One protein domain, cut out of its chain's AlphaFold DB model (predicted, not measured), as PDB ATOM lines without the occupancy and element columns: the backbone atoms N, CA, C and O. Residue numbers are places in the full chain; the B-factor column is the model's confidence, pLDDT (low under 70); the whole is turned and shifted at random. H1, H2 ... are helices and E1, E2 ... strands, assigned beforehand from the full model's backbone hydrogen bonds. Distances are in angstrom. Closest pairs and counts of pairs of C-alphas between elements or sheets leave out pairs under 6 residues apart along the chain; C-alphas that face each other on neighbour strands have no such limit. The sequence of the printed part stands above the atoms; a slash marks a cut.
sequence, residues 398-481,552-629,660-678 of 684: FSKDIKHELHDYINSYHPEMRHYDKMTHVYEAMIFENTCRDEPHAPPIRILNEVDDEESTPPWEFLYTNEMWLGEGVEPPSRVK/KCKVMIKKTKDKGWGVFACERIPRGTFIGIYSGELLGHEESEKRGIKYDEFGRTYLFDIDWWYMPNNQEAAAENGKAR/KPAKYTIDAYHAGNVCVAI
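AT A GLANCE: This is residues 398 to 481, 552 to 629 and 660 to 678 of the 684 residues of an uncharacterized protein of Gymnopus luxurians FD-317 M1 (UniProt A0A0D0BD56). Two small sheets stand some way apart along an elongated body: a three-stranded one with H3 at its E1 edge, and a four-stranded one with the longest helix, H4, over one face. The short H6 sits near the middle, over E4 of the three-stranded sheet, while H2 lies towards one end of the length and H5 at the other. The printed part has 181 residues with six named helices and seven named strands, in the order H1 H2 H3 E1 E2 E3 E4 E5 H4 E6 H5 E7 H6; under half of the residues, 78, are in them, and the class is mixed. The sheets E1 E3 E4 and E2 E5 E7 E6 are both mixed. The whole is only just compact, close to loose, with a radius of gyration of the C-alphas of 18.7 A and spans of 59 by 38 by 38 A.

HOW THE PARTS SIT: H1, residues 405 to 411, and H2, residues 415 to 418, are close but not clearly touching; their closest C-alphas, of Ile 410 and Arg 418, are 6.5 A apart. H2 and H3, residues 423 to 433, meet only through their link. With residues 424 to 431, H3 only grazes the sheet of E1 (446 to 448), E3 (555 to 560) and E4 (564 to 569). E1 and E3 are parallel, with N 557 and O 446 at 2.9 A; E3 and E4 form an antiparallel hairpin, with N 558 and O 566 at 2.8 A. In the other sheet, E2 (468 to 470) is parallel to E5 (584 to 588), with N 586 and O 469 at 2.8 A. E7 (664 to 667) is antiparallel to E5, with N 667 and O 585 at 2.8 A, and to E6 (607 to 609), with N 608 and O 666 at 2.8 A. H4, residues 589 to 601, is on one face at a height of 9.9 A over the sheet, making two layers, helix and sheet; its C-alpha 589 is 5.7 A from C-alpha 664. E5, H4 and E6 form a split strand-helix-strand unit, its two strands running the same way with E7 between them, and a right-handed crossover. H6, residues 674 to 677, is over E4 at a height of 7.4 A over the sheet E1 E3 E4; the closest C-alphas, of Gly 566 and Ala 677, are 4.8 A apart. H5, residues 616 to 624, is apart from H4, for instance. Every O i to N i+4 pair is within hydrogen-bond range in H1, against 6 of 7 in H3, 6 of 9 in H4 and 4 of 5 in H5; H2 and H6 are too short for one.

IN THESE COORDINATES: H1 begins at C-alpha 405, (169.251, 207.332, 191.110). From first to last C-alpha H3 measures 15.2 A, E3 15.0 A, E4 16.6 A, H4 18.7 A and H5 12.7 A. H6 ends at C-alpha 677, (151.680, 194.209, 183.730).

THE WHOLE: The C-alphas farthest apart, of His 414 and Gly 626, are 60.0 A apart. Residues 482 to 551 and 630 to 659 are not printed; the gaps between C-alphas are 30.6 A and 17.4 A. The links H3 to E1, E1 to E2 and E4 to E5 are long. Mean pLDDT of the printed part is 86.9; residues 613 to 629 and 660 are under 70.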
ATOM      1  N   PHE A 398     173.893 197.287 179.106       96.50
ATOM      2  CA  PHE A 398     174.096 196.217 180.090       96.50
ATOM      3  C   PHE A 398     173.327 196.543 181.369       96.50
ATOM      4  O   PHE A 398     173.244 197.711 181.738       96.50
ATOM      5  N   SER A 399     172.782 195.545 182.066       95.50
ATOM      6  CA  SER A 399     171.954 195.763 183.268       95.50
ATOM      7  C   SER A 399     172.691 196.480 184.404       95.50
ATOM      8  O   SER A 399     172.107 197.293 185.111       95.50
ATOM      9  N   LYS A 400     174.006 196.274 184.520       93.69
ATOM     10  CA  LYS A 400     174.899 197.025 185.424       93.69
ATOM     11  C   LYS A 400     174.918 198.550 185.174       93.69
ATOM     12  O   LYS A 400     175.363 199.290 186.042       93.69
ATOM     13  N   ASP A 401     174.527 198.988 183.972       94.06
ATOM     14  CA  ASP A 401     174.501 200.388 183.534       94.06
ATOM     15  C   ASP A 401     173.070 200.979 183.641       94.06
ATOM     16  O   ASP A 401     172.799 202.057 183.106       94.06
ATOM     17  N   ILE A 402     172.135 200.266 184.293       91.44
ATOM     18  CA  ILE A 402     170.793 200.769 184.619       91.44
ATOM     19  C   ILE A 402     170.918 201.948 185.583       91.44
ATOM     20  O   ILE A 402     171.521 201.841 186.650       91.44
ATOM     21  N   LYS A 403     170.283 203.062 185.220       89.62
ATOM     22  CA  LYS A 403     170.107 204.218 186.099       89.62
ATOM     23  C   LYS A 403     169.042 203.933 187.150       89.62
ATOM     24  O   LYS A 403     167.914 203.589 186.806       89.62
ATOM     25  N   HIS A 404     169.403 204.098 188.416       87.19
ATOM     26  CA  HIS A 404     168.540 203.848 189.573       87.19
ATOM     27  C   HIS A 404     168.484 205.039 190.545       87.19
ATOM     28  O   HIS A 404     167.811 204.965 191.566       87.19
ATOM     29  N   GLU A 405     169.112 206.172 190.222       90.50
ATOM     30  CA  GLU A 405     169.251 207.332 191.110       90.50
ATOM     31  C   GLU A 405     167.889 207.939 191.500       90.50
ATOM     32  O   GLU A 405     167.661 208.265 192.664       90.50
ATOM     33  N   LEU A 406     166.948 208.028 190.548       89.94
ATOM     34  CA  LEU A 406     165.563 208.455 190.803       89.94
ATOM     35  C   LEU A 406     164.816 207.465 191.713       89.94
ATOM     36  O   LEU A 406     164.057 207.878 192.590       89.94
ATOM     37  N   HIS A 407     165.045 206.168 191.506       91.25
ATOM     38  CA  HIS A 407     164.402 205.095 192.258       91.25
ATOM     39  C   HIS A 407     164.910 205.065 193.700       91.25
ATOM     40  O   HIS A 407     164.104 205.050 194.624       91.25
ATOM     41  N   ASP A 408     166.225 205.138 193.912       92.06
ATOM     42  CA  ASP A 408     166.837 205.223 195.241       92.06
ATOM     43  C   ASP A 408     166.396 206.486 195.986       92.06
ATOM     44  O   ASP A 408     166.081 206.422 197.174       92.06
ATOM     45  N   TYR A 409     166.334 207.629 195.292       92.75
ATOM     46  CA  TYR A 409     165.904 208.890 195.891       92.75
ATOM     47  C   TYR A 409     164.451 208.813 196.377       92.75
ATOM     48  O   TYR A 409     164.187 209.086 197.549       92.75
ATOM     49  N   ILE A 410     163.522 208.341 195.540       92.50
ATOM     50  CA  ILE A 410     162.114 208.174 195.937       92.50
ATOM     51  C   ILE A 410     161.959 207.079 197.004       92.50
ATOM     52  O   ILE A 410     161.194 207.248 197.950       92.50
ATOM     53  N   ASN A 411     162.719 205.984 196.928       91.25
ATOM     54  CA  ASN A 411     162.703 204.931 197.948       91.25
ATOM     55  C   ASN A 411     163.364 205.339 199.278       91.25
ATOM     56  O   ASN A 411     163.214 204.619 200.265       91.25
ATOM     57  N   SER A 412     164.038 206.494 199.336       93.00
ATOM     58  CA  SER A 412     164.518 207.096 200.586       93.00
ATOM     59  C   SER A 412     163.463 207.935 201.326       93.00
ATOM     60  O   SER A 412     163.634 208.201 202.516       93.00
ATOM     61  N   TYR A 413     162.368 208.323 200.657       91.56
ATOM     62  CA  TYR A 413     161.267 209.083 201.258       91.56
ATOM     63  C   TYR A 413     160.411 208.243 202.223       91.56
ATOM     64  O   TYR A 413     160.341 207.015 202.132       91.56
ATOM     65  N   HIS A 414     159.685 208.921 203.124       89.81
ATOM     66  CA  HIS A 414     158.663 208.286 203.966       89.81
ATOM     67  C   HIS A 414     157.613 207.569 203.088       89.81
ATOM     68  O   HIS A 414     157.254 208.117 202.042       89.81
ATOM     69  N   PRO A 415     157.080 206.386 203.465       86.44
ATOM     70  CA  PRO A 415     156.147 205.642 202.617       86.44
ATOM     71  C   PRO A 415     154.954 206.470 202.126       86.44
ATOM     72  O   PRO A 415     154.651 206.435 200.940       86.44
ATOM     73  N   GLU A 416     154.357 207.292 202.990       85.31
ATOM     74  CA  GLU A 416     153.257 208.206 202.638       85.31
ATOM     75  C   GLU A 416     153.632 209.165 201.492       85.31
ATOM     76  O   GLU A 416     152.842 209.373 200.575       85.31
ATOM     77  N   MET A 417     154.869 209.673 201.470       86.88
ATOM     78  CA  MET A 417     155.369 210.529 200.389       86.88
ATOM     79  C   MET A 417     155.600 209.760 199.081       86.88
ATOM     80  O   MET A 417     155.441 210.338 198.008       86.88
ATOM     81  N   ARG A 418     155.915 208.455 199.137       88.75
ATOM     82  CA  ARG A 418     155.993 207.591 197.940       88.75
ATOM     83  C   ARG A 418     154.615 207.317 197.320       88.75
ATOM     84  O   ARG A 418     154.547 207.048 196.121       88.75
ATOM     85  N   HIS A 419     153.553 207.407 198.124       85.38
ATOM     86  CA  HIS A 419     152.156 207.163 197.739       85.38
ATOM     87  C   HIS A 419     151.324 208.446 197.538       85.38
ATOM     88  O   HIS A 419     150.149 208.364 197.196       85.38
ATOM     89  N   TYR A 420     151.915 209.630 197.719       88.25
ATOM     90  CA  TYR A 420     151.256 210.919 197.491       88.25
ATOM     91  C   TYR A 420     150.736 211.040 196.047       88.25
ATOM     92  O   TYR A 420     151.522 210.906 195.112       88.25
ATOM     93  N   ASP A 421     149.453 211.377 195.849       84.44
ATOM     94  CA  ASP A 421     148.743 211.404 194.550       84.44
ATOM     95  C   ASP A 421     149.561 211.969 193.380       84.44
ATOM     96  O   ASP A 421     149.520 211.473 192.247       84.44
ATOM     97  N   LYS A 422     150.319 213.041 193.642       89.19
ATOM     98  CA  LYS A 422     151.101 213.744 192.626       89.19
ATOM     99  C   LYS A 422     152.265 212.904 192.079       89.19
ATOM    100  O   LYS A 422     152.636 213.126 190.927       89.19
ATOM    101  N   MET A 423     152.757 211.897 192.809       91.81
ATOM    102  CA  MET A 423     153.776 210.933 192.358       91.81
ATOM    103  C   MET A 423     153.382 210.202 191.070       91.81
ATOM    104  O   MET A 423     154.248 209.894 190.251       91.81
ATOM    105  N   THR A 424     152.079 210.045 190.810       93.38
ATOM    106  CA  THR A 424     151.531 209.577 189.524       93.38
ATOM    107  C   THR A 424     152.112 210.343 188.331       93.38
ATOM    108  O   THR A 424     152.497 209.742 187.331       93.38
ATOM    109  N   HIS A 425     152.263 211.667 188.441       92.88
ATOM    110  CA  HIS A 425     152.828 212.502 187.377       92.88
ATOM    111  C   HIS A 425     154.339 212.314 187.199       92.88
ATOM    112  O   HIS A 425     154.831 212.481 186.085       92.88
ATOM    113  N   VAL A 426     155.064 211.977 188.272       93.88
ATOM    114  CA  VAL A 426     156.505 211.673 188.236       93.88
ATOM    115  C   VAL A 426     156.723 210.318 187.562       93.88
ATOM    116  O   VAL A 426     157.547 210.204 186.658       93.88
ATOM    117  N   TYR A 427     155.907 209.315 187.895       94.50
ATOM    118  CA  TYR A 427     155.950 207.998 187.253       94.50
ATOM    119  C   TYR A 427     155.550 208.096 185.762       94.50
ATOM    120  O   TYR A 427     156.240 207.573 184.892       94.50
ATOM    121  N   GLU A 428     154.517 208.876 185.420       95.19
ATOM    122  CA  GLU A 428     154.165 209.218 184.025       95.19
ATOM    123  C   GLU A 428     155.188 210.134 183.313       95.19
ATOM    124  O   GLU A 428     155.099 210.341 182.095       95.19
ATOM    125  N   ALA A 429     156.134 210.741 184.034       94.00
ATOM    126  CA  ALA A 429     157.280 211.436 183.448       94.00
ATOM    127  C   ALA A 429     158.392 210.438 183.116       94.00
ATOM    128  O   ALA A 429     158.835 210.398 181.974       94.00
ATOM    129  N   MET A 430     158.745 209.582 184.079       93.56
ATOM    130  CA  MET A 430     159.721 208.501 183.936       93.56
ATOM    131  C   MET A 430     159.368 207.558 182.779       93.56
ATOM    132  O   MET A 430     160.234 207.258 181.960       93.56
ATOM    133  N   ILE A 431     158.097 207.138 182.662       94.62
ATOM    134  CA  ILE A 431     157.619 206.339 181.522       94.62
ATOM    135  C   ILE A 431     157.881 207.087 180.209       94.62
ATOM    136  O   ILE A 431     158.460 206.520 179.292       94.62
ATOM    137  N   PHE A 432     157.478 208.359 180.116       93.38
ATOM    138  CA  PHE A 432     157.628 209.152 178.893       93.38
ATOM    139  C   PHE A 432     159.099 209.379 178.511       93.38
ATOM    140  O   PHE A 432     159.443 209.272 177.338       93.38
ATOM    141  N   GLU A 433     159.981 209.650 179.473       92.12
ATOM    142  CA  GLU A 433     161.416 209.796 179.213       92.12
ATOM    143  C   GLU A 433     162.017 208.492 178.662       92.12
ATOM    144  O   GLU A 433     162.711 208.517 177.644       92.12
ATOM    145  N   ASN A 434     161.654 207.349 179.253       91.44
ATOM    146  CA  ASN A 434     162.106 206.018 178.838       91.44
ATOM    147  C   ASN A 434     161.419 205.464 177.572       91.44
ATOM    148  O   ASN A 434     161.739 204.349 177.160       91.44
ATOM    149  N   THR A 435     160.489 206.199 176.946       91.25
ATOM    150  CA  THR A 435     159.836 205.780 175.688       91.25
ATOM    151  C   THR A 435     159.887 206.802 174.556       91.25
ATOM    152  O   THR A 435     159.720 206.421 173.397       91.25
ATOM    153  N   CYS A 436     160.164 208.082 174.833       90.25
ATOM    154  CA  CYS A 436     160.053 209.165 173.844       90.25
ATOM    155  C   CYS A 436     160.978 209.044 172.619       90.25
ATOM    156  O   CYS A 436     160.766 209.756 171.639       90.25
ATOM    157  N   ARG A 437     161.984 208.161 172.654       88.69
ATOM    158  CA  ARG A 437     162.883 207.862 171.524       88.69
ATOM    159  C   ARG A 437     162.478 206.624 170.725       88.69
ATOM    160  O   ARG A 437     162.654 206.621 169.511       88.69
ATOM    161  N   ASP A 438     161.937 205.606 171.390       88.19
ATOM    162  CA  ASP A 438     161.631 204.304 170.779       88.19
ATOM    163  C   ASP A 438     160.208 204.256 170.205       88.19
ATOM    164  O   ASP A 438     159.930 203.535 169.250       88.19
ATOM    165  N   GLU A 439     159.295 205.035 170.787       90.88
ATOM    166  CA  GLU A 439     157.900 205.136 170.359       90.88
ATOM    167  C   GLU A 439     157.411 206.611 170.349       90.88
ATOM    168  O   GLU A 439     156.397 206.939 170.968       90.88
ATOM    169  N   PRO A 440     158.096 207.532 169.627       89.38
ATOM    170  CA  PRO A 440     157.878 208.992 169.685       89.38
ATOM    171  C   PRO A 440     156.473 209.465 169.276       89.38
ATOM    172  O   PRO A 440     156.107 210.617 169.507       89.38
ATOM    173  N   HIS A 441     155.681 208.597 168.645       89.25
ATOM    174  CA  HIS A 441     154.312 208.876 168.201       89.25
ATOM    175  C   HIS A 441     153.252 208.078 168.978       89.25
ATOM    176  O   HIS A 441     152.072 208.118 168.628       89.25
ATOM    177  N   ALA A 442     153.647 207.336 170.016       92.31
ATOM    178  CA  ALA A 442     152.720 206.534 170.796       92.31
ATOM    179  C   ALA A 442     151.842 207.404 171.713       92.31
ATOM    180  O   ALA A 442     152.339 208.335 172.351       92.31
ATOM    181  N   PRO A 443     150.545 207.082 171.873       94.31
ATOM    182  CA  PRO A 443     149.701 207.755 172.854       94.31
ATOM    183  C   PRO A 443     150.282 207.598 174.274       94.31
ATOM    184  O   PRO A 443     150.647 206.471 174.631       94.31
ATOM    185  N   PRO A 444     150.348 208.658 175.104       93.88
ATOM    186  CA  PRO A 444     150.888 208.562 176.459       93.88
ATOM    187  C   PRO A 444     150.176 207.503 177.305       93.88
ATOM    188  O   PRO A 444     148.943 207.457 177.344       93.88
ATOM    189  N   ILE A 445     150.959 206.679 178.002       95.12
ATOM    190  CA  ILE A 445     150.440 205.732 178.994       95.12
ATOM    191  C   ILE A 445     150.015 206.536 180.222       95.12
ATOM    192  O   ILE A 445     150.778 207.367 180.715       95.12
ATOM    193  N   ARG A 446     148.788 206.306 180.693       94.38
ATOM    194  CA  ARG A 446     148.270 206.891 181.937       94.38
ATOM    195  C   ARG A 446     148.267 205.856 183.056       94.38
ATOM    196  O   ARG A 446     148.058 204.673 182.777       94.38
ATOM    197  N   ILE A 447     148.459 206.306 184.290       94.25
ATOM    198  CA  ILE A 447     148.325 205.500 185.510       94.25
ATOM    199  C   ILE A 447     146.995 205.850 186.188       94.25
ATOM    200  O   ILE A 447     146.558 207.001 186.148       94.25
ATOM    201  N   LEU A 448     146.322 204.852 186.764       92.94
ATOM    202  CA  LEU A 448     145.025 205.023 187.418       92.94
ATOM    203  C   LEU A 448     144.837 204.038 188.581       92.94
ATOM    204  O   LEU A 448     144.897 202.824 188.384       92.94
ATOM    205  N   ASN A 449     144.508 204.552 189.764       92.75
ATOM    206  CA  ASN A 449     143.908 203.765 190.839       92.75
ATOM    207  C   ASN A 449     142.440 204.201 191.031       92.75
ATOM    208  O   ASN A 449     142.111 205.377 190.907       92.75
ATOM    209  N   GLU A 450     141.558 203.225 191.241       90.69
ATOM    210  CA  GLU A 450     140.124 203.370 191.571       90.69
ATOM    211  C   GLU A 450     139.686 202.241 192.539       90.69
ATOM    212  O   GLU A 450     138.519 201.844 192.585       90.69
ATOM    213  N   VAL A 451     140.651 201.620 193.223       90.81
ATOM    214  CA  VAL A 451     140.489 200.405 194.037       90.81
ATOM    215  C   VAL A 451     140.770 200.707 195.503       90.81
ATOM    216  O   VAL A 451     140.005 200.271 196.363       90.81
ATOM    217  N   ASP A 452     141.835 201.460 195.752       86.25
ATOM    218  CA  ASP A 452     142.334 201.860 197.059       86.25
ATOM    219  C   ASP A 452     142.981 203.250 196.969       86.25
ATOM    220  O   ASP A 452     143.418 203.674 195.900       86.25
ATOM    221  N   ASP A 453     143.053 203.929 198.113       83.50
ATOM    222  CA  ASP A 453     143.774 205.194 198.291       83.50
ATOM    223  C   ASP A 453     145.191 204.942 198.873       83.50
ATOM    224  O   ASP A 453     145.802 205.834 199.455       83.50
ATOM    225  N   GLU A 454     145.702 203.701 198.778       80.00
ATOM    226  CA  GLU A 454     146.960 203.259 199.407       80.00
ATOM    227  C   GLU A 454     148.158 203.294 198.437       80.00
ATOM    228  O   GLU A 454     149.267 203.631 198.846       80.00
ATOM    229  N   GLU A 455     147.961 202.985 197.148       83.62
ATOM    230  CA  GLU A 455     149.019 203.034 196.124       83.62
ATOM    231  C   GLU A 455     148.657 203.962 194.948       83.62
ATOM    232  O   GLU A 455     147.974 203.556 194.005       83.62
ATOM    233  N   SER A 456     149.182 205.192 194.916       88.38
ATOM    234  CA  SER A 456     149.017 206.085 193.752       88.38
ATOM    235  C   SER A 456     149.767 205.610 192.492       88.38
ATOM    236  O   SER A 456     149.369 205.925 191.370       88.38
ATOM    237  N   THR A 457     150.858 204.853 192.654       92.12
ATOM    238  CA  THR A 457     151.718 204.366 191.560       92.12
ATOM    239  C   THR A 457     152.001 202.869 191.668       92.12
ATOM    240  O   THR A 457     151.936 202.310 192.765       92.12
ATOM    241  N   PRO A 458     152.424 202.217 190.565       91.44
ATOM    242  CA  PRO A 458     153.153 200.958 190.649       91.44
ATOM    243  C   PRO A 458     154.411 201.087 191.535       91.44
ATOM    244  O   PRO A 458     154.863 202.209 191.796       91.44
ATOM    245  N   PRO A 459     155.002 199.961 191.980       89.44
ATOM    246  CA  PRO A 459     156.193 199.963 192.827       89.44
ATOM    247  C   PRO A 459     157.348 200.790 192.248       89.44
ATOM    248  O   PRO A 459     157.658 200.713 191.054       89.44
ATOM    249  N   TRP A 460     158.009 201.563 193.111       91.06
ATOM    250  CA  TRP A 460     159.181 202.375 192.763       91.06
ATOM    251  C   TRP A 460     160.469 201.544 192.686       91.06
ATOM    252  O   TRP A 460     161.517 202.047 192.295       91.06
ATOM    253  N   GLU A 461     160.400 200.258 193.016       88.81
ATOM    254  CA  GLU A 461     161.449 199.254 192.846       88.81
ATOM    255  C   GLU A 461     161.475 198.639 191.420       88.81
ATOM    256  O   GLU A 461     162.303 197.765 191.146       88.81
ATOM    257  N   PHE A 462     160.584 199.093 190.521       91.00
ATOM    258  CA  PHE A 462     160.497 198.705 189.104       91.00
ATOM    259  C   PHE A 462     160.779 199.900 188.175       91.00
ATOM    260  O   PHE A 462     160.104 200.929 188.249       91.00
ATOM    261  N   LEU A 463     161.748 199.755 187.266       92.06
ATOM    262  CA  LEU A 463     162.066 200.732 186.219       92.06
ATOM    263  C   LEU A 463     161.244 200.473 184.950       92.06
ATOM    264  O   LEU A 463     161.375 199.424 184.319       92.06
ATOM    265  N   TYR A 464     160.477 201.474 184.507       93.88
ATOM    266  CA  TYR A 464     159.856 201.417 183.185       93.88
ATOM    267  C   TYR A 464     160.899 201.640 182.081       93.88
ATOM    268  O   TYR A 464     161.522 202.697 182.026       93.88
ATOM    269  N   THR A 465     161.050 200.693 181.155       92.81
ATOM    270  CA  THR A 465     161.992 200.780 180.031       92.81
ATOM    271  C   THR A 465     161.587 199.901 178.842       92.81
ATOM    272  O   THR A 465     161.228 198.734 179.008       92.81
ATOM    273  N   ASN A 466     161.666 200.442 177.620       93.12
ATOM    274  CA  ASN A 466     161.497 199.683 176.371       93.12
ATOM    275  C   ASN A 466     162.801 198.995 175.898       93.12
ATOM    276  O   ASN A 466     162.778 198.263 174.910       93.12
ATOM    277  N   GLU A 467     163.927 199.196 176.587       92.56
ATOM    278  CA  GLU A 467     165.232 198.627 176.224       92.56
ATOM    279  C   GLU A 467     165.379 197.157 176.664       92.56
ATOM    280  O   GLU A 467     164.771 196.704 177.635       92.56
ATOM    281  N   MET A 468     166.234 196.407 175.960       94.81
ATOM    282  CA  MET A 468     166.627 195.042 176.333       94.81
ATOM    283  C   MET A 468     168.019 195.079 176.973       94.81
ATOM    284  O   MET A 468     169.025 195.272 176.284       94.81
ATOM    285  N   TRP A 469     168.077 194.921 178.293       96.56
ATOM    286  CA  TRP A 469     169.286 195.134 179.087       96.56
ATOM    287  C   TRP A 469     170.099 193.844 179.179       96.56
ATOM    288  O   TRP A 469     169.632 192.858 179.730       96.56
ATOM    289  N   LEU A 470     171.313 193.809 178.634       97.50
ATOM    290  CA  LEU A 470     172.125 192.591 178.622       97.50
ATOM    291  C   LEU A 470     172.683 192.296 180.024       97.50
ATOM    292  O   LEU A 470     173.437 193.105 180.573       97.50
ATOM    293  N   GLY A 471     172.324 191.142 180.586       96.62
ATOM    294  CA  GLY A 471     172.855 190.657 181.856       96.62
ATOM    295  C   GLY A 471     174.322 190.227 181.779       96.62
ATOM    296  O   GLY A 471     174.942 190.193 180.709       96.62
ATOM    297  N   GLU A 472     174.902 189.877 182.927       94.31
ATOM    298  CA  GLU A 472     176.289 189.401 182.982       94.31
ATOM    299  C   GLU A 472     176.482 188.131 182.125       94.31
ATOM    300  O   GLU A 472     175.651 187.224 182.110       94.31
ATOM    301  N   GLY A 473     177.570 188.092 181.350       92.69
ATOM    302  CA  GLY A 473     177.865 187.002 180.412       92.69
ATOM    303  C   GLY A 473     177.052 187.004 179.105       92.69
ATOM    304  O   GLY A 473     177.290 186.149 178.250       92.69
ATOM    305  N   VAL A 474     176.124 187.948 178.896       95.06
ATOM    306  CA  VAL A 474     175.318 188.007 177.666       95.06
ATOM    307  C   VAL A 474     176.016 188.819 176.569       95.06
ATOM    308  O   VAL A 474     176.053 190.046 176.575       95.06
ATOM    309  N   GLU A 475     176.556 188.090 175.589       92.25
ATOM    310  CA  GLU A 475     177.213 188.632 174.392       92.25
ATOM    311  C   GLU A 475     176.315 189.600 173.583       92.25
ATOM    312  O   GLU A 475     175.205 189.216 173.192       92.25
ATOM    313  N   PRO A 476     176.799 190.814 173.241       93.00
ATOM    314  CA  PRO A 476     176.062 191.768 172.416       93.00
ATOM    315  C   PRO A 476     175.665 191.247 171.022       93.00
ATOM    316  O   PRO A 476     176.394 190.467 170.396       93.00
ATOM    317  N   PRO A 477     174.532 191.717 170.463       91.69
ATOM    318  CA  PRO A 477     174.084 191.306 169.137       91.69
ATOM    319  C   PRO A 477     175.074 191.720 168.032       91.69
ATOM    320  O   PRO A 477     175.689 192.784 168.075       91.69
ATOM    321  N   SER A 478     175.202 190.899 166.983       91.38
ATOM    322  CA  SER A 478     176.156 191.130 165.886       91.38
ATOM    323  C   SER A 478     175.476 191.261 164.523       91.38
ATOM    324  O   SER A 478     174.702 190.398 164.105       91.38
ATOM    325  N   ARG A 479     175.822 192.323 163.783       91.94
ATOM    326  CA  ARG A 479     175.327 192.589 162.419       91.94
ATOM    327  C   ARG A 479     176.103 191.862 161.315       91.94
ATOM    328  O   ARG A 479     175.642 191.842 160.176       91.94
ATOM    329  N   VAL A 480     177.223 191.201 161.626       90.06
ATOM    330  CA  VAL A 480     178.111 190.578 160.622       90.06
ATOM    331  C   VAL A 480     177.360 189.578 159.734       90.06
ATOM    332  O   VAL A 480     177.434 189.664 158.508       90.06
ATOM    333  N   LYS A 481     176.581 188.677 160.352       89.75
ATOM    334  CA  LYS A 481     175.751 187.660 159.673       89.75
ATOM    335  C   LYS A 481     174.338 188.149 159.316       89.75
ATOM    336  O   LYS A 481     173.518 187.352 158.868       89.75
ATOM    337  N   LYS A 552     151.475 201.719 168.995       93.56
ATOM    338  CA  LYS A 552     150.526 202.678 168.388       93.56
ATOM    339  C   LYS A 552     149.180 202.749 169.100       93.56
ATOM    340  O   LYS A 552     148.518 203.777 169.035       93.56
ATOM    341  N   CYS A 553     148.794 201.688 169.807       94.25
ATOM    342  CA  CYS A 553     147.555 201.657 170.571       94.25
ATOM    343  C   CYS A 553     147.654 202.445 171.886       94.25
ATOM    344  O   CYS A 553     148.669 202.405 172.597       94.25
ATOM    345  N   LYS A 554     146.560 203.112 172.248       95.69
ATOM    346  CA  LYS A 554     146.383 203.797 173.527       95.69
ATOM    347  C   LYS A 554     146.080 202.782 174.631       95.69
ATOM    348  O   LYS A 554     145.058 202.095 174.603       95.69
ATOM    349  N   VAL A 555     146.959 202.721 175.627       95.38
ATOM    350  CA  VAL A 555     146.860 201.826 176.790       95.38
ATOM    351  C   VAL A 555     147.007 202.613 178.090       95.38
ATOM    352  O   VAL A 555     147.504 203.741 178.091       95.38
ATOM    353  N   MET A 556     146.573 202.017 179.195       95.50
ATOM    354  CA  MET A 556     146.743 202.544 180.546       95.50
ATOM    355  C   MET A 556     147.149 201.433 181.513       95.50
ATOM    356  O   MET A 556     146.793 200.271 181.320       95.50
ATOM    357  N   ILE A 557     147.871 201.817 182.558       95.38
ATOM    358  CA  ILE A 557     148.204 200.975 183.705       95.38
ATOM    359  C   ILE A 557     147.164 201.279 184.787       95.38
ATOM    360  O   ILE A 557     146.997 202.436 185.172       95.38
ATOM    361  N   LYS A 558     146.436 200.265 185.260       94.31
ATOM    362  CA  LYS A 558     145.375 200.430 186.259       94.31
ATOM    363  C   LYS A 558     145.504 199.423 187.399       94.31
ATOM    364  O   LYS A 558     145.723 198.237 187.149       94.31
ATOM    365  N   LYS A 559     145.324 199.876 188.640       93.44
ATOM    366  CA  LYS A 559     145.203 199.002 189.815       93.44
ATOM    367  C   LYS A 559     143.978 198.091 189.663       93.44
ATOM    368  O   LYS A 559     142.909 198.518 189.222       93.44
ATOM    369  N   THR A 560     144.128 196.824 190.022       92.25
ATOM    370  CA  THR A 560     143.061 195.818 190.039       92.25
ATOM    371  C   THR A 560     142.891 195.275 191.453       92.25
ATOM    372  O   THR A 560     143.845 195.254 192.226       92.25
ATOM    373  N   LYS A 561     141.680 194.813 191.782       90.44
ATOM    374  CA  LYS A 561     141.325 194.360 193.137       90.44
ATOM    375  C   LYS A 561     142.158 193.168 193.613       90.44
ATOM    376  O   LYS A 561     142.624 193.164 194.743       90.44
ATOM    377  N   ASP A 562     142.354 192.187 192.733       88.25
ATOM    378  CA  ASP A 562     142.850 190.857 193.118       88.25
ATOM    379  C   ASP A 562     144.153 190.448 192.403       88.25
ATOM    380  O   ASP A 562     144.702 189.386 192.686       88.25
ATOM    381  N   LYS A 563     144.645 191.251 191.442       87.25
ATOM    382  CA  LYS A 563     145.821 190.934 190.602       87.25
ATOM    383  C   LYS A 563     146.903 192.027 190.584       87.25
ATOM    384  O   LYS A 563     147.783 191.994 189.732       87.25
ATOM    385  N   GLY A 564     146.855 192.996 191.499       88.88
ATOM    386  CA  GLY A 564     147.803 194.116 191.514       88.88
ATOM    387  C   GLY A 564     147.610 195.052 190.316       88.88
ATOM    388  O   GLY A 564     146.475 195.343 189.939       88.88
ATOM    389  N   TRP A 565     148.694 195.546 189.723       91.31
ATOM    390  CA  TRP A 565     148.648 196.475 188.588       91.31
ATOM    391  C   TRP A 565     148.501 195.739 187.247       91.31
ATOM    392  O   TRP A 565     149.219 194.780 186.984       91.31
ATOM    393  N   GLY A 566     147.570 196.192 186.398       92.25
ATOM    394  CA  GLY A 566     147.239 195.563 185.115       92.25
ATOM    395  C   GLY A 566     147.197 196.537 183.931       92.25
ATOM    396  O   GLY A 566     146.893 197.719 184.104       92.25
ATOM    397  N   VAL A 567     147.451 196.049 182.713       94.12
ATOM    398  CA  VAL A 567     147.270 196.825 181.466       94.12
ATOM    399  C   VAL A 567     145.834 196.759 180.963       94.12
ATOM    400  O   VAL A 567     145.257 195.679 180.836       94.12
ATOM    401  N   PHE A 568     145.298 197.910 180.559       94.25
ATOM    402  CA  PHE A 568     143.997 198.024 179.908       94.25
ATOM    403  C   PHE A 568     144.103 198.815 178.601       94.25
ATOM    404  O   PHE A 568     144.856 199.784 178.493       94.25
ATOM    405  N   ALA A 569     143.333 198.402 177.593       95.38
ATOM    406  CA  ALA A 569     143.198 199.136 176.342       95.38
ATOM    407  C   ALA A 569     142.224 200.310 176.522       95.38
ATOM    408  O   ALA A 569     141.100 200.126 176.983       95.38
ATOM    409  N   CYS A 570     142.635 201.508 176.110       96.06
ATOM    410  CA  CYS A 570     141.808 202.720 176.171       96.06
ATOM    411  C   CYS A 570     140.883 202.878 174.949       96.06
ATOM    412  O   CYS A 570     140.180 203.879 174.828       96.06
ATOM    413  N   GLU A 571     140.944 201.934 174.009       95.38
ATOM    414  CA  GLU A 571     140.280 201.957 172.708       95.38
ATOM    415  C   GLU A 571     140.110 200.528 172.162       95.38
ATOM    416  O   GLU A 571     140.665 199.565 172.697       95.38
ATOM    417  N   ARG A 572     139.353 200.367 171.070       95.94
ATOM    418  CA  ARG A 572     139.177 199.062 170.420       95.94
ATOM    419  C   ARG A 572     140.411 198.700 169.588       95.94
ATOM    420  O   ARG A 572     140.524 199.119 168.439       95.94
ATOM    421  N   ILE A 573     141.273 197.847 170.132       96.38
ATOM    422  CA  ILE A 573     142.451 197.323 169.431       96.38
ATOM    423  C   ILE A 573     142.044 196.198 168.443       96.38
ATOM    424  O   ILE A 573     141.375 195.243 168.852       96.38
ATOM    425  N   PRO A 574     142.411 196.274 167.146       96.62
ATOM    426  CA  PRO A 574     142.198 195.188 166.183       96.62
ATOM    427  C   PRO A 574     142.996 193.907 166.487       96.62
ATOM    428  O   PRO A 574     144.092 193.935 167.046       96.62
ATOM    429  N   ARG A 575     142.486 192.748 166.040       95.81
ATOM    430  CA  ARG A 575     143.246 191.487 166.090       95.81
ATOM    431  C   ARG A 575     144.515 191.617 165.240       95.81
ATOM    432  O   ARG A 575     144.436 191.974 164.070       95.81
ATOM    433  N   GLY A 576     145.658 191.263 165.823       95.19
ATOM    434  CA  GLY A 576     146.960 191.302 165.153       95.19
ATOM    435  C   GLY A 576     147.682 192.651 165.233       95.19
ATOM    436  O   GLY A 576     148.768 192.768 164.673       95.19
ATOM    437  N   THR A 577     147.133 193.659 165.918       96.38
ATOM    438  CA  THR A 577     147.867 194.894 166.232       96.38
ATOM    439  C   THR A 577     149.025 194.614 167.193       96.38
ATOM    440  O   THR A 577     148.865 193.886 168.172       96.38
ATOM    441  N   PHE A 578     150.187 195.212 166.924       95.25
ATOM    442  CA  PHE A 578     151.338 195.193 167.824       95.25
ATOM    443  C   PHE A 578     151.100 196.096 169.049       95.25
ATOM    444  O   PHE A 578     150.705 197.253 168.900       95.25
ATOM    445  N   ILE A 579     151.336 195.553 170.249       93.75
ATOM    446  CA  ILE A 579     151.120 196.237 171.539       93.75
ATOM    447  C   ILE A 579     152.426 196.818 172.097       93.75
ATOM    448  O   ILE A 579     152.439 197.930 172.615       93.75
ATOM    449  N   GLY A 580     153.514 196.059 171.989       92.38
ATOM    450  CA  GLY A 580     154.822 196.341 172.571       92.38
ATOM    451  C   GLY A 580     155.674 195.069 172.582       92.38
ATOM    452  O   GLY A 580     155.167 193.976 172.309       92.38
ATOM    453  N   ILE A 581     156.968 195.199 172.875       92.62
ATOM    454  CA  ILE A 581     157.828 194.045 173.186       92.62
ATOM    455  C   ILE A 581     157.697 193.683 174.669       92.62
ATOM    456  O   ILE A 581     157.361 194.552 175.467       92.62
ATOM    457  N   TYR A 582     158.021 192.448 175.054       94.44
ATOM    458  CA  TYR A 582     158.333 192.133 176.451       94.44
ATOM    459  C   TYR A 582     159.802 192.517 176.692       94.44
ATOM    460  O   TYR A 582     160.696 191.899 176.114       94.44
ATOM    461  N   SER A 583     160.046 193.595 177.439       95.38
ATOM    462  CA  SER A 583     161.386 194.112 177.761       95.38
ATOM    463  C   SER A 583     161.793 193.776 179.198       95.38
ATOM    464  O   SER A 583     160.938 193.530 180.047       95.38
ATOM    465  N   GLY A 584     163.101 193.782 179.458       95.88
ATOM    466  CA  GLY A 584     163.687 193.527 180.772       95.88
ATOM    467  C   GLY A 584     165.187 193.249 180.692       95.88
ATOM    468  O   GLY A 584     165.843 193.635 179.718       95.88
ATOM    469  N   GLU A 585     165.733 192.576 181.704       97.00
ATOM    470  CA  GLU A 585     167.103 192.065 181.684       97.00
ATOM    471  C   GLU A 585     167.166 190.732 180.922       97.00
ATOM    472  O   GLU A 585     166.539 189.746 181.297       97.00
ATOM    473  N   LEU A 586     167.948 190.675 179.848       97.12
ATOM    474  CA  LEU A 586     168.226 189.446 179.122       97.12
ATOM    475  C   LEU A 586     169.306 188.651 179.864       97.12
ATOM    476  O   LEU A 586     170.469 189.052 179.870       97.12
ATOM    477  N   LEU A 587     168.926 187.518 180.451       96.81
ATOM    478  CA  LEU A 587     169.804 186.614 181.194       96.81
ATOM    479  C   LEU A 587     170.281 185.444 180.333       96.81
ATOM    480  O   LEU A 587     169.587 185.006 179.417       96.81
ATOM    481  N   GLY A 588     171.450 184.897 180.669       94.88
ATOM    482  CA  GLY A 588     171.848 183.548 180.260       94.88
ATOM    483  C   GLY A 588     171.293 182.486 181.218       94.88
ATOM    484  O   GLY A 588     171.106 182.767 182.400       94.88
ATOM    485  N   HIS A 589     171.082 181.269 180.709       91.06
ATOM    486  CA  HIS A 589     170.447 180.143 181.417       91.06
ATOM    487  C   HIS A 589     170.910 179.940 182.876       91.06
ATOM    488  O   HIS A 589     170.081 179.869 183.775       91.06
ATOM    489  N   GLU A 590     172.219 179.912 183.156       92.38
ATOM    490  CA  GLU A 590     172.726 179.676 184.523       92.38
ATOM    491  C   GLU A 590     172.274 180.746 185.541       92.38
ATOM    492  O   GLU A 590     172.071 180.436 186.716       92.38
ATOM    493  N   GLU A 591     172.074 181.993 185.099       94.94
ATOM    494  CA  GLU A 591     171.555 183.071 185.948       94.94
ATOM    495  C   GLU A 591     170.023 183.042 186.034       94.94
ATOM    496  O   GLU A 591     169.481 183.321 187.103       94.94
ATOM    497  N   SER A 592     169.316 182.660 184.961       93.88
ATOM    498  CA  SER A 592     167.852 182.546 184.996       93.88
ATOM    499  C   SER A 592     167.380 181.418 185.913       93.88
ATOM    500  O   SER A 592     166.481 181.663 186.709       93.88
ATOM    501  N   GLU A 593     168.026 180.242 185.910       92.38
ATOM    502  CA  GLU A 593     167.714 179.165 186.871       92.38
ATOM    503  C   GLU A 593     167.939 179.630 188.319       92.38
ATOM    504  O   GLU A 593     167.088 179.475 189.197       92.38
ATOM    505  N   LYS A 594     169.092 180.269 188.568       94.38
ATOM    506  CA  LYS A 594     169.485 180.802 189.880       94.38
ATOM    507  C   LYS A 594     168.512 181.867 190.398       94.38
ATOM    508  O   LYS A 594     168.311 181.957 191.612       94.38
ATOM    509  N   ARG A 595     167.925 182.679 189.515       94.50
ATOM    510  CA  ARG A 595     166.876 183.642 189.881       94.50
ATOM    511  C   ARG A 595     165.503 182.987 190.011       94.50
ATOM    512  O   ARG A 595     164.811 183.315 190.966       94.50
ATOM    513  N   GLY A 596     165.150 182.030 189.151       91.94
ATOM    514  CA  GLY A 596     163.894 181.273 189.205       91.94
ATOM    515  C   GLY A 596     163.663 180.633 190.570       91.94
ATOM    516  O   GLY A 596     162.733 181.024 191.267       91.94
ATOM    517  N   ILE A 597     164.614 179.811 191.031       91.44
ATOM    518  CA  ILE A 597     164.584 179.153 192.354       91.44
ATOM    519  C   ILE A 597     164.301 180.150 193.496       91.44
ATOM    520  O   ILE A 597     163.604 179.830 194.459       91.44
ATOM    521  N   LYS A 598     164.835 181.375 193.396       91.62
ATOM    522  CA  LYS A 598     164.621 182.450 194.373       91.62
ATOM    523  C   LYS A 598     163.256 183.132 194.197       91.62
ATOM    524  O   LYS A 598     162.621 183.484 195.186       91.62
ATOM    525  N   TYR A 599     162.805 183.361 192.969       91.25
ATOM    526  CA  TYR A 599     161.509 183.976 192.674       91.25
ATOM    527  C   TYR A 599     160.327 183.066 193.025       91.25
ATOM    528  O   TYR A 599     159.288 183.573 193.456       91.25
ATOM    529  N   ASP A 600     160.519 181.751 192.956       87.94
ATOM    530  CA  ASP A 600     159.548 180.747 193.390       87.94
ATOM    531  C   ASP A 600     159.386 180.743 194.922       87.94
ATOM    532  O   ASP A 600     158.260 180.699 195.417       87.94
ATOM    533  N   GLU A 601     160.476 180.919 195.687       88.06
ATOM    534  CA  GLU A 601     160.427 181.129 197.151       88.06
ATOM    535  C   GLU A 601     159.588 182.370 197.530       88.06
ATOM    536  O   GLU A 601     158.892 182.372 198.547       88.06
ATOM    537  N   PHE A 602     159.594 183.411 196.687       82.06
ATOM    538  CA  PHE A 602     158.789 184.629 196.863       82.06
ATOM    539  C   PHE A 602     157.437 184.619 196.124       82.06
ATOM    540  O   PHE A 602     156.729 185.634 196.154       82.06
ATOM    541  N   GLY A 603     157.076 183.510 195.466       81.00
ATOM    542  CA  GLY A 603     155.819 183.331 194.730       81.00
ATOM    543  C   GLY A 603     155.576 184.334 193.595       81.00
ATOM    544  O   GLY A 603     154.421 184.608 193.270       81.00
ATOM    545  N   ARG A 604     156.632 184.944 193.033       77.12
ATOM    546  CA  ARG A 604     156.541 186.033 192.042       77.12
ATOM    547  C   ARG A 604     157.677 185.956 191.025       77.12
ATOM    548  O   ARG A 604     158.749 186.511 191.256       77.12
ATOM    549  N   THR A 605     157.408 185.320 189.888       81.44
ATOM    550  CA  THR A 605     158.322 185.247 188.741       81.44
ATOM    551  C   THR A 605     157.838 186.120 187.580       81.44
ATOM    552  O   THR A 605     156.649 186.140 187.263       81.44
ATOM    553  N   TYR A 606     158.774 186.831 186.948       89.75
ATOM    554  CA  TYR A 606     158.579 187.612 185.715       89.75
ATOM    555  C   TYR A 606     159.565 187.169 184.616       89.75
ATOM    556  O   TYR A 606     159.933 187.956 183.740       89.75
ATOM    557  N   LEU A 607     160.008 185.909 184.693       92.81
ATOM    558  CA  LEU A 607     160.909 185.272 183.737       92.81
ATOM    559  C   LEU A 607     160.143 184.826 182.480       92.81
ATOM    560  O   LEU A 607     159.133 184.131 182.578       92.81
ATOM    561  N   PHE A 608     160.645 185.188 181.298       92.19
ATOM    562  CA  PHE A 608     160.090 184.782 180.004       92.19
ATOM    563  C   PHE A 608     161.162 184.126 179.122       92.19
ATOM    564  O   PHE A 608     162.089 184.787 178.646       92.19
ATOM    565  N   ASP A 609     161.040 182.820 178.893       91.94
ATOM    566  CA  ASP A 609     161.983 182.032 178.090       91.94
ATOM    567  C   ASP A 609     161.975 182.432 176.608       91.94
ATOM    568  O   ASP A 609     160.940 182.390 175.940       91.94
ATOM    569  N   ILE A 610     163.155 182.705 176.039       89.38
ATOM    570  CA  ILE A 610     163.328 182.796 174.583       89.38
ATOM    571  C   ILE A 610     163.643 181.397 174.042       89.38
ATOM    572  O   ILE A 610     164.769 181.099 173.615       89.38
ATOM    573  N   ASP A 611     162.640 180.518 174.076       76.38
ATOM    574  CA  ASP A 611     162.724 179.233 173.393       76.38
ATOM    575  C   ASP A 611     162.483 179.382 171.879       76.38
ATOM    576  O   ASP A 611     161.704 180.199 171.388       76.38
ATOM    577  N   TRP A 612     163.250 178.622 171.096       72.25
ATOM    578  CA  TRP A 612     163.267 178.738 169.634       72.25
ATOM    579  C   TRP A 612     162.375 177.665 168.997       72.25
ATOM    580  O   TRP A 612     162.746 177.066 167.985       72.25
ATOM    581  N   TRP A 613     161.232 177.353 169.618       68.62
ATOM    582  CA  TRP A 613     160.353 176.241 169.228       68.62
ATOM    583  C   TRP A 613     159.779 176.379 167.807       68.62
ATOM    584  O   TRP A 613     159.683 175.415 167.045       68.62
ATOM    585  N   TYR A 614     159.480 177.612 167.399       66.06
ATOM    586  CA  TYR A 614     158.953 177.960 166.075       66.06
ATOM    587  C   TYR A 614     160.016 177.988 164.950       66.06
ATOM    588  O   TYR A 614     159.705 178.371 163.819       66.06
ATOM    589  N   MET A 615     161.269 177.598 165.220       67.81
ATOM    590  CA  MET A 615     162.336 177.529 164.212       67.81
ATOM    591  C   MET A 615     162.548 176.089 163.700       67.81
ATOM    592  O   MET A 615     162.804 175.196 164.512       67.81
ATOM    593  N   PRO A 616     162.546 175.836 162.372       54.50
ATOM    594  CA  PRO A 616     162.657 174.485 161.800       54.50
ATOM    595  C   PRO A 616     163.852 173.651 162.289       54.50
ATOM    596  O   PRO A 616     163.721 172.448 162.484       54.50
ATOM    597  N   ASN A 617     164.996 174.278 162.579       49.47
ATOM    598  CA  ASN A 617     166.193 173.594 163.087       49.47
ATOM    599  C   ASN A 617     166.022 172.987 164.502       49.47
ATOM    600  O   ASN A 617     166.846 172.174 164.911       49.47
ATOM    601  N   ASN A 618     164.977 173.361 165.251       48.44
ATOM    602  CA  ASN A 618     164.546 172.648 166.463       48.44
ATOM    603  C   ASN A 618     163.458 171.601 166.165       48.44
ATOM    604  O   ASN A 618     163.348 170.608 166.882       48.44
ATOM    605  N   GLN A 619     162.692 171.775 165.086       44.00
ATOM    606  CA  GLN A 619     161.661 170.824 164.663       44.00
ATOM    607  C   GLN A 619     162.264 169.527 164.102       44.00
ATOM    608  O   GLN A 619     161.653 168.474 164.253       44.00
ATOM    609  N   GLU A 620     163.483 169.559 163.552       39.94
ATOM    610  CA  GLU A 620     164.236 168.337 163.221       39.94
ATOM    611  C   GLU A 620     164.533 167.491 164.479       39.94
ATOM    612  O   GLU A 620     164.328 166.280 164.457       39.94
ATOM    613  N   ALA A 621     164.878 168.113 165.614       38.62
ATOM    614  CA  ALA A 621     165.047 167.398 166.887       38.62
ATOM    615  C   ALA A 621     163.708 166.874 167.454       38.62
ATOM    616  O   ALA A 621     163.641 165.765 167.982       38.62
ATOM    617  N   ALA A 622     162.608 167.621 167.287       39.47
ATOM    618  CA  ALA A 622     161.264 167.141 167.632       39.47
ATOM    619  C   ALA A 622     160.776 165.991 166.718       39.47
ATOM    620  O   ALA A 622     159.938 165.180 167.125       39.47
ATOM    621  N   ALA A 623     161.309 165.896 165.494       40.97
ATOM    622  CA  ALA A 623     161.048 164.800 164.566       40.97
ATOM    623  C   ALA A 623     161.842 163.531 164.918       40.97
ATOM    624  O   ALA A 623     161.289 162.437 164.799       40.97
ATOM    625  N   GLU A 624     163.080 163.650 165.416       38.09
ATOM    626  CA  GLU A 624     163.834 162.509 165.969       38.09
ATOM    627  C   GLU A 624     163.123 161.897 167.193       38.09
ATOM    628  O   GLU A 624     163.036 160.674 167.297       38.09
ATOM    629  N   ASN A 625     162.476 162.724 168.027       40.50
ATOM    630  CA  ASN A 625     161.592 162.277 169.117       40.50
ATOM    631  C   ASN A 625     160.144 161.944 168.674       40.50
ATOM    632  O   ASN A 625     159.237 161.818 169.498       40.50
ATOM    633  N   GLY A 626     159.894 161.771 167.370       34.00
ATOM    634  CA  GLY A 626     158.693 161.111 166.843       34.00
ATOM    635  C   GLY A 626     157.358 161.861 166.975       34.00
ATOM    636  O   GLY A 626     156.320 161.290 166.640       34.00
ATOM    637  N   LYS A 627     157.348 163.127 167.418       34.97
ATOM    638  CA  LYS A 627     156.130 163.950 167.572       34.97
ATOM    639  C   LYS A 627     156.219 165.253 166.768       34.97
ATOM    640  O   LYS A 627     156.117 166.349 167.315       34.97
ATOM    641  N   ALA A 628     156.307 165.137 165.442       35.12
ATOM    642  CA  ALA A 628     156.055 166.254 164.527       35.12
ATOM    643  C   ALA A 628     154.559 166.653 164.554       35.12
ATOM    644  O   ALA A 628     153.786 166.321 163.653       35.12
ATOM    645  N   ARG A 629     154.136 167.342 165.625       37.25
ATOM    646  CA  ARG A 629     152.798 167.932 165.792       37.25
ATOM    647  C   ARG A 629     152.628 169.063 164.766       37.25
ATOM    648  O   ARG A 629     152.927 170.220 165.046       37.25
ATOM    649  N   LYS A 660     165.613 170.960 175.265       67.44
ATOM    650  CA  LYS A 660     166.827 171.796 175.330       67.44
ATOM    651  C   LYS A 660     166.485 173.092 176.086       67.44
ATOM    652  O   LYS A 660     165.488 173.713 175.707       67.44
ATOM    653  N   PRO A 661     167.277 173.514 177.089       74.31
ATOM    654  CA  PRO A 661     166.983 174.720 177.857       74.31
ATOM    655  C   PRO A 661     166.965 175.964 176.964       74.31
ATOM    656  O   PRO A 661     167.637 176.013 175.922       74.31
ATOM    657  N   ALA A 662     166.203 176.980 177.372       81.38
ATOM    658  CA  ALA A 662     166.234 178.275 176.712       81.38
ATOM    659  C   ALA A 662     167.654 178.853 176.786       81.38
ATOM    660  O   ALA A 662     168.319 178.800 177.818       81.38
ATOM    661  N   LYS A 663     168.161 179.391 175.669       86.25
ATOM    662  CA  LYS A 663     169.515 179.973 175.662       86.25
ATOM    663  C   LYS A 663     169.560 181.276 176.467       86.25
ATOM    664  O   LYS A 663     170.587 181.602 177.061       86.25
ATOM    665  N   TYR A 664     168.457 182.017 176.421       93.19
ATOM    666  CA  TYR A 664     168.264 183.270 177.123       93.19
ATOM    667  C   TYR A 664     166.832 183.356 177.639       93.19
ATOM    668  O   TYR A 664     165.910 182.869 176.979       93.19
ATOM    669  N   THR A 665     166.664 184.058 178.751       94.94
ATOM    670  CA  THR A 665     165.382 184.297 179.419       94.94
ATOM    671  C   THR A 665     165.328 185.780 179.777       94.94
ATOM    672  O   THR A 665     166.338 186.348 180.194       94.94
ATOM    673  N   ILE A 666     164.191 186.435 179.553       96.50
ATOM    674  CA  ILE A 666     163.990 187.852 179.877       96.50
ATOM    675  C   ILE A 666     163.452 187.925 181.302       96.50
ATOM    676  O   ILE A 666     162.366 187.419 181.571       96.50
ATOM    677  N   ASP A 667     164.200 188.546 182.203       95.81
ATOM    678  CA  ASP A 667     163.789 188.841 183.569       95.81
ATOM    679  C   ASP A 667     163.253 190.267 183.651       95.81
ATOM    680  O   ASP A 667     163.996 191.238 183.499       95.81
ATOM    681  N   ALA A 668     161.948 190.383 183.886       94.81
ATOM    682  CA  ALA A 668     161.279 191.665 184.028       94.81
ATOM    683  C   ALA A 668     160.917 192.021 185.484       94.81
ATOM    684  O   ALA A 668     160.025 192.832 185.715       94.81
ATOM    685  N   TYR A 669     161.586 191.429 186.484       91.31
ATOM    686  CA  TYR A 669     161.284 191.683 187.901       91.31
ATOM    687  C   TYR A 669     161.628 193.121 188.337       91.31
ATOM    688  O   TYR A 669     160.881 193.733 189.098       91.31
ATOM    689  N   HIS A 670     162.760 193.664 187.868       90.56
ATOM    690  CA  HIS A 670     163.265 194.991 188.264       90.56
ATOM    691  C   HIS A 670     163.168 196.062 187.174       90.56
ATOM    692  O   HIS A 670     163.174 197.253 187.484       90.56
ATOM    693  N   ALA A 671     163.096 195.665 185.907       93.38
ATOM    694  CA  ALA A 671     163.008 196.583 184.782       93.38
ATOM    695  C   ALA A 671     162.204 195.941 183.653       93.38
ATOM    696  O   ALA A 671     162.344 194.748 183.404       93.38
ATOM    697  N   GLY A 672     161.391 196.726 182.955       93.94
ATOM    698  CA  GLY A 672     160.601 196.277 181.809       93.94
ATOM    699  C   GLY A 672     159.561 197.322 181.423       93.94
ATOM    700  O   GLY A 672     159.585 198.436 181.932       93.94
ATOM    701  N   ASN A 673     158.635 197.006 180.525       93.06
ATOM    702  CA  ASN A 673     157.621 197.961 180.067       93.06
ATOM    703  C   ASN A 673     156.195 197.540 180.451       93.06
ATOM    704  O   ASN A 673     155.965 196.635 181.252       93.06
ATOM    705  N   VAL A 674     155.211 198.200 179.836       87.75
ATOM    706  CA  VAL A 674     153.784 197.930 180.020       87.75
ATOM    707  C   VAL A 674     153.426 196.445 179.856       87.75
ATOM    708  O   VAL A 674     152.557 195.962 180.573       87.75
ATOM    709  N   CYS A 675     154.119 195.679 179.004       88.31
ATOM    710  CA  CYS A 675     153.807 194.267 178.762       88.31
ATOM    711  C   CYS A 675     154.016 193.357 179.986       88.31
ATOM    712  O   CYS A 675     153.404 192.294 180.046       88.31
ATOM    713  N   VAL A 676     154.817 193.777 180.972       85.44
ATOM    714  CA  VAL A 676     155.030 193.048 182.238       85.44
ATOM    715  C   VAL A 676     153.756 193.026 183.089       85.44
ATOM    716  O   VAL A 676     153.458 192.039 183.754       85.44
ATOM    717  N   ALA A 677     152.947 194.087 183.013       79.31
ATOM    718  CA  ALA A 677     151.680 194.209 183.730       79.31
ATOM    719  C   ALA A 677     150.489 193.565 182.982       79.31
ATOM    720  O   ALA A 677     149.335 193.859 183.293       79.31
ATOM    721  N   ILE A 678     150.712 192.730 181.960       79.31
ATOM    722  CA  ILE A 678     149.632 191.980 181.295       79.31
ATOM    723  C   ILE A 678     149.313 190.742 182.153       79.31
ATOM    724  O   ILE A 678     150.130 189.823 182.199       79.31
TER     725      ILE A 678